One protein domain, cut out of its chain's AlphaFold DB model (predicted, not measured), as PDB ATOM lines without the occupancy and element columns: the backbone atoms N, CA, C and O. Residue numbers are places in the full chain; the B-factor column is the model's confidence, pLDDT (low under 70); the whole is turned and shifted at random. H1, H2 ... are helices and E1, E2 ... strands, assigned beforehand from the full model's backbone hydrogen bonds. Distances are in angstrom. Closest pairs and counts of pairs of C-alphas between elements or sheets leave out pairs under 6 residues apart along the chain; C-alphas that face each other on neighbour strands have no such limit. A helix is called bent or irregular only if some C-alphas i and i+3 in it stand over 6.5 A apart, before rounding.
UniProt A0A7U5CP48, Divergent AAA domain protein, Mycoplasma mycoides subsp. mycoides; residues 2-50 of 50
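AT A GLANCE: This is residues 2 to 50 of the 50 residues of the protein "Divergent AAA domain protein" of Mycoplasma mycoides subsp. mycoides (UniProt A0A7U5CP48). A small flat domain: one long helix, H1, packs over one face of a narrow ribbon of two short parallel strands, E1 and E2, and the unnamed end stretches at residues 2 to 5 and 42 to 46 lie on the side of the ribbon away from H1. The chain goes from E1 through H1 to E2, and the two strands lie side by side. The printed part has 49 residues, with one named helix and two named strands in the order E1, H1, E2; the sheet has the order E1, E2 and is parallel, and the class is mixed, helices and strands. The whole is compact, with a radius of gyration of the C-alphas of 10.2 A, and spans 29 by 23 by 10 A.

HOW THE PARTS SIT: E1, residues 9 to 12, and E2, residues 36 to 39, are parallel neighbours, with an angle of 17 degrees between their directions. C-alphas 9 and 36 face each other at 4.9 A, and C-alphas 12 and 39 at 4.8 A. N 12 and O 38 are within hydrogen-bond range at 2.8 A, as are N 38 and O 10 at 3.0 A. H1, residues 15 to 32, comes between them in the chain. The closest C-alphas of E1 and H1 are those of Lys 12 and Ala 21, 6.9 A apart. The closest C-alphas of H1 and E2 are those of Ala 15 and Phe 39, 6.4 A apart. E1, H1 and E2 form a strand-helix-strand unit, two parallel neighbour strands with a helix between them in the chain, and its crossover is right-handed. In the backbone of H1, 12 of 14 O i to N i+4 pairs are within hydrogen-bond range.

IN THESE COORDINATES: E1 begins with C-alpha 9 of Val 9 at (16.944, 53.063, 36.837). H1 measures 23.6 A from C-alpha 15 at (29.707, 46.711, 29.375) to C-alpha 32. It is irregular, with C-alphas 16 and 19 8.0 A apart, and it has a kink of 37 degrees near residue 22. E1 and E2 each measure 10.3 A from first to last C-alpha, and E2 ends with C-alpha 39 of Phe 39 at (27.471, 50.297, 34.218).

THE WHOLE: The two C-alphas farthest apart are those of Lys 31 and Gly 49, at 28.8 A. The C-alphas of Phe 2 and Gln 50, the first and last printed, are 15.7 A apart, and Gln 50 is the chain's last residue. The printed part has no cut. The links from E1 to H1, of 2 residues, and from H1 to E2, of 3 residues, are tight. The mean pLDDT of the printed part is 93.9, and residue 2 is the one printed residue under 70.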
ATOM      1  N   PHE A   2      23.081  54.532  45.712       63.78
ATOM      2  CA  PHE A   2      22.324  53.576  44.891       63.78
ATOM      3  C   PHE A   2      21.816  52.455  45.803       63.78
ATOM      4  O   PHE A   2      22.633  51.796  46.434       63.78
ATOM      5  N   ASN A   3      20.496  52.297  45.953       70.62
ATOM      6  CA  ASN A   3      19.929  51.282  46.857       70.62
ATOM      7  C   ASN A   3      19.476  50.010  46.112       70.62
ATOM      8  O   ASN A   3      19.542  48.941  46.701       70.62
ATOM      9  N   ARG A   4      18.973  50.131  44.868       81.81
ATOM     10  CA  ARG A   4      18.538  49.042  43.959       81.81
ATOM     11  C   ARG A   4      18.009  49.615  42.637       81.81
ATOM     12  O   ARG A   4      17.784  50.823  42.549       81.81
ATOM     13  N   GLU A   5      17.765  48.743  41.665       90.12
ATOM     14  CA  GLU A   5      17.065  49.065  40.415       90.12
ATOM     15  C   GLU A   5      15.621  49.550  40.647       90.12
ATOM     16  O   GLU A   5      15.002  49.307  41.691       90.12
ATOM     17  N   SER A   6      15.075  50.249  39.656       92.00
ATOM     18  CA  SER A   6      13.681  50.693  39.593       92.00
ATOM     19  C   SER A   6      13.204  50.716  38.141       92.00
ATOM     20  O   SER A   6      14.000  50.577  37.222       92.00
ATOM     21  N   GLU A   7      11.922  50.988  37.904       93.12
ATOM     22  CA  GLU A   7      11.385  51.083  36.536       93.12
ATOM     23  C   GLU A   7      12.007  52.204  35.681       93.12
ATOM     24  O   GLU A   7      11.744  52.278  34.483       93.12
ATOM     25  N   GLN A   8      12.785  53.102  36.292       95.25
ATOM     26  CA  GLN A   8      13.454  54.232  35.641       95.25
ATOM     27  C   GLN A   8      14.984  54.165  35.783       95.25
ATOM     28  O   GLN A   8      15.683  55.015  35.229       95.25
ATOM     29  N   VAL A   9      15.512  53.195  36.541       95.44
ATOM     30  CA  VAL A   9      16.944  53.063  36.837       95.44
ATOM     31  C   VAL A   9      17.360  51.602  36.739       95.44
ATOM     32  O   VAL A   9      16.938  50.789  37.557       95.44
ATOM     33  N   GLU A  10      18.247  51.308  35.797       97.06
ATOM     34  CA  GLU A  10      18.805  49.975  35.557       97.06
ATOM     35  C   GLU A  10      20.299  49.948  35.909       97.06
ATOM     36  O   GLU A  10      21.040  50.893  35.601       97.06
ATOM     37  N   PHE A  11      20.760  48.848  36.508       96.81
ATOM     38  CA  PHE A  11      22.166  48.602  36.809       96.81
ATOM     39  C   PHE A  11      22.689  47.416  36.004       96.81
ATOM     40  O   PHE A  11      22.111  46.334  35.990       96.81
ATOM     41  N   LYS A  12      23.839  47.596  35.359       97.06
ATOM     42  CA  LYS A  12      24.594  46.509  34.736       97.06
ATOM     43  C   LYS A  12      25.962  46.410  35.370       97.06
ATOM     44  O   LYS A  12      26.647  47.413  35.593       97.06
ATOM     45  N   LYS A  13      26.403  45.179  35.612       96.12
ATOM     46  CA  LYS A  13      27.704  44.928  36.228       96.12
ATOM     47  C   LYS A  13      28.836  45.326  35.281       96.12
ATOM     48  O   LYS A  13      29.865  45.786  35.754       96.12
ATOM     49  N   SER A  14      28.667  45.152  33.970       96.56
ATOM     50  CA  SER A  14      29.724  45.409  32.983       96.56
ATOM     51  C   SER A  14      29.189  45.791  31.601       96.56
ATOM     52  O   SER A  14      28.054  45.476  31.247       96.56
ATOM     53  N   ALA A  15      30.042  46.397  30.769       95.31
ATOM     54  CA  ALA A  15      29.707  46.711  29.375       95.31
ATOM     55  C   ALA A  15      29.514  45.464  28.484       95.31
ATOM     56  O   ALA A  15      28.959  45.575  27.393       95.31
ATOM     57  N   ALA A  16      29.901  44.266  28.946       97.25
ATOM     58  CA  ALA A  16      29.604  43.014  28.245       97.25
ATOM     59  C   ALA A  16      28.090  42.734  28.150       97.25
ATOM     60  O   ALA A  16      27.650  41.951  27.313       97.25
ATOM     61  N   GLU A  17      27.283  43.413  28.968       97.19
ATOM     62  CA  GLU A  17      25.823  43.308  28.997       97.19
ATOM     63  C   GLU A  17      25.137  44.364  28.110       97.19
ATOM     64  O   GLU A  17      23.936  44.590  28.242       97.19
ATOM     65  N   LEU A  18      25.872  45.028  27.204       97.19
ATOM     66  CA  LEU A  18      25.384  46.167  26.410       97.19
ATOM     67  C   LEU A  18      24.062  45.889  25.688       97.19
ATOM     68  O   LEU A  18      23.178  46.742  25.686       97.19
ATOM     69  N   LYS A  19      23.910  44.701  25.095       98.31
ATOM     70  CA  LYS A  19      22.674  44.327  24.398       98.31
ATOM     71  C   LYS A  19      21.469  44.389  25.339       98.31
ATOM     72  O   LYS A  19      20.471  45.028  25.013       98.31
ATOM     73  N   GLU A  20      21.587  43.778  26.513       98.12
ATOM     74  CA  GLU A  20      20.506  43.755  27.500       98.12
ATOM     75  C   GLU A  20      20.288  45.132  28.122       98.12
ATOM     76  O   GLU A  20      19.161  45.526  28.392       98.12
ATOM     77  N   ALA A  21      21.357  45.910  28.269       97.50
ATOM     78  CA  ALA A  21      21.292  47.286  28.733       97.50
ATOM     79  C   ALA A  21      20.472  48.184  27.784       97.50
ATOM     80  O   ALA A  21      19.635  48.965  28.237       97.50
ATOM     81  N   VAL A  22      20.665  48.038  26.467       98.12
ATOM     82  CA  VAL A  22      19.884  48.754  25.445       98.12
ATOM     83  C   VAL A  22      18.424  48.305  25.455       98.12
ATOM     84  O   VAL A  22      17.533  49.145  25.356       98.12
ATOM     85  N   ILE A  23      18.159  47.006  25.622       98.50
ATOM     86  CA  ILE A  23      16.789  46.485  25.730       98.50
ATOM     87  C   ILE A  23      16.077  47.081  26.954       98.50
ATOM     88  O   ILE A  23      14.969  47.602  26.804       98.50
ATOM     89  N   SER A  24      16.720  47.085  28.128       97.81
ATOM     90  CA  SER A  24      16.178  47.725  29.336       97.81
ATOM     91  C   SER A  24      15.925  49.217  29.109       97.81
ATOM     92  O   SER A  24      14.852  49.716  29.444       97.81
ATOM     93  N   LEU A  25      16.857  49.936  28.473       97.56
ATOM     94  CA  LEU A  25      16.693  51.363  28.186       97.56
ATOM     95  C   LEU A  25      15.500  51.637  27.258       97.56
ATOM     96  O   LEU A  25      14.699  52.523  27.549       97.56
ATOM     97  N   CYS A  26      15.328  50.852  26.192       98.31
ATOM     98  CA  CYS A  26      14.160  50.945  25.313       98.31
ATOM     99  C   CYS A  26      12.851  50.699  26.076       98.31
ATOM    100  O   CYS A  26      11.880  51.428  25.879       98.31
ATOM    101  N   ALA A  27      12.816  49.705  26.968       98.12
ATOM    102  CA  ALA A  27      11.640  49.425  27.788       98.12
ATOM    103  C   ALA A  27      11.304  50.593  28.736       98.12
ATOM    104  O   ALA A  27      10.143  51.002  28.813       98.12
ATOM    105  N   MET A  28      12.314  51.171  29.397       98.06
ATOM    106  CA  MET A  28      12.148  52.349  30.257       98.06
ATOM    107  C   MET A  28      11.628  53.556  29.466       98.06
ATOM    108  O   MET A  28      10.668  54.194  29.892       98.06
ATOM    109  N   LEU A  29      12.193  53.830  28.285       98.06
ATOM    110  CA  LEU A  29      11.754  54.928  27.419       98.06
ATOM    111  C   LEU A  29      10.315  54.743  26.929       98.06
ATOM    112  O   LEU A  29       9.524  55.678  27.005       98.06
ATOM    113  N   ASN A  30       9.947  53.538  26.490       98.06
ATOM    114  CA  ASN A  30       8.596  53.260  25.998       98.06
ATOM    115  C   ASN A  30       7.524  53.417  27.087       98.06
ATOM    116  O   ASN A  30       6.404  53.820  26.783       98.06
ATOM    117  N   LYS A  31       7.849  53.090  28.346       97.62
ATOM    118  CA  LYS A  31       6.901  53.159  29.467       97.62
ATOM    119  C   LYS A  31       6.880  54.525  30.153       97.62
ATOM    120  O   LYS A  31       5.808  55.042  30.450       97.62
ATOM    121  N   ASN A  32       8.053  55.086  30.434       97.00
ATOM    122  CA  ASN A  32       8.221  56.251  31.306       97.00
ATOM    123  C   ASN A  32       8.685  57.512  30.556       97.00
ATOM    124  O   ASN A  32       8.791  58.579  31.163       97.00
ATOM    125  N   GLY A  33       9.020  57.412  29.265       97.75
ATOM    126  CA  GLY A  33       9.576  58.511  28.464       97.75
ATOM    127  C   GLY A  33      11.020  58.887  28.814       97.75
ATOM    128  O   GLY A  33      11.604  59.747  28.162       97.75
ATOM    129  N   HIS A  34      11.608  58.256  29.834       97.19
ATOM    130  CA  HIS A  34      12.978  58.470  30.294       97.19
ATOM    131  C   HIS A  34      13.500  57.220  31.019       97.19
ATOM    132  O   HIS A  34      12.723  56.375  31.463       97.19
ATOM    133  N   GLY A  35      14.822  57.111  31.150       97.00
ATOM    134  CA  GLY A  35      15.479  56.056  31.916       97.00
ATOM    135  C   GLY A  35      16.958  56.364  32.116       97.00
ATOM    136  O   GLY A  35      17.566  57.063  31.303       97.00
ATOM    137  N   ILE A  36      17.532  55.856  33.204       96.62
ATOM    138  CA  ILE A  36      18.952  55.993  33.527       96.62
ATOM    139  C   ILE A  36      19.559  54.596  33.626       96.62
ATOM    140  O   ILE A  36      19.043  53.730  34.327       96.62
ATOM    141  N   LEU A  37      20.671  54.384  32.931       96.44
ATOM    142  CA  LEU A  37      21.404  53.126  32.919       96.44
ATOM    143  C   LEU A  37      22.815  53.364  33.458       96.44
ATOM    144  O   LEU A  37      23.541  54.202  32.923       96.44
ATOM    145  N   TYR A  38      23.213  52.607  34.479       96.00
ATOM    146  CA  TYR A  38      24.573  52.639  35.014       96.00
ATOM    147  C   TYR A  38      25.299  51.326  34.738       96.00
ATOM    148  O   TYR A  38      24.763  50.249  34.991       96.00
ATOM    149  N   PHE A  39      26.545  51.425  34.280       97.00
ATOM    150  CA  PHE A  39      27.471  50.297  34.218       97.00
ATOM    151  C   PHE A  39      28.411  50.297  35.425       97.00
ATOM    152  O   PHE A  39      28.714  51.347  35.990       97.00
ATOM    153  N   GLY A  40      28.892  49.112  35.795       96.56
ATOM    154  CA  GLY A  40      29.798  48.921  36.924       96.56
ATOM    155  C   GLY A  40      29.098  48.833  38.278       96.56
ATOM    156  O   GLY A  40      29.718  49.082  39.315       96.56
ATOM    157  N   ILE A  41      27.806  48.489  38.282       95.81
ATOM    158  CA  ILE A  41      26.989  48.346  39.490       95.81
ATOM    159  C   ILE A  41      26.209  47.029  39.401       95.81
ATOM    160  O   ILE A  41      25.615  46.717  38.374       95.81
ATOM    161  N   LYS A  42      26.223  46.229  40.468       93.38
ATOM    162  CA  LYS A  42      25.356  45.047  40.587       93.38
ATOM    163  C   LYS A  42      23.910  45.468  40.872       93.38
ATOM    164  O   LYS A  42      23.666  46.554  41.385       93.38
ATOM    165  N   ASN A  43      22.955  44.571  40.651       91.12
ATOM    166  CA  ASN A  43      21.528  44.840  40.882       91.12
ATOM    167  C   ASN A  43      21.202  45.235  42.340       91.12
ATOM    168  O   ASN A  43      20.237  45.955  42.588       91.12
ATOM    169  N   ASP A  44      22.024  44.806  43.305       89.00
ATOM    170  CA  ASP A  44      21.916  45.176  44.725       89.00
ATOM    171  C   ASP A  44      22.490  46.571  45.061       89.00
ATOM    172  O   ASP A  44      22.485  46.979  46.220       89.00
ATOM    173  N   GLY A  45      22.989  47.308  44.064       90.94
ATOM    174  CA  GLY A  45      23.607  48.625  44.230       90.94
ATOM    175  C   GLY A  45      25.103  48.591  44.561       90.94
ATOM    176  O   GLY A  45      25.716  49.653  44.689       90.94
ATOM    177  N   THR A  46      25.724  47.410  44.671       93.50
ATOM    178  CA  THR A  46      27.170  47.289  44.909       93.50
ATOM    179  C   THR A  46      27.960  47.792  43.703       93.50
ATOM    180  O   THR A  46      27.864  47.230  42.610       93.50
ATOM    181  N   ILE A  47      28.802  48.804  43.916       95.06
ATOM    182  CA  ILE A  47      29.723  49.333  42.902       95.06
ATOM    183  C   ILE A  47      30.895  48.359  42.732       95.06
ATOM    184  O   ILE A  47      31.525  47.965  43.712       95.06
ATOM    185  N   VAL A  48      31.195  47.983  41.490       95.12
ATOM    186  CA  VAL A  48      32.276  47.041  41.145       95.12
ATOM    187  C   VAL A  48      33.329  47.620  40.195       95.12
ATOM    188  O   VAL A  48      34.315  46.942  39.920       95.12
ATOM    189  N   GLY A  49      33.157  48.866  39.741       86.38
ATOM    190  CA  GLY A  49      33.986  49.455  38.683       86.38
ATOM    191  C   GLY A  49      33.521  49.017  37.292       86.38
ATOM    192  O   GLY A  49      32.650  48.159  37.181       86.38
ATOM    193  N   GLN A  50      34.056  49.640  36.242       72.75
ATOM    194  CA  GLN A  50      33.692  49.334  34.854       72.75
ATOM    195  C   GLN A  50      34.654  48.332  34.221       72.75
ATOM    196  O   GLN A  50      35.879  48.527  34.388       72.75
TER     197      GLN A  50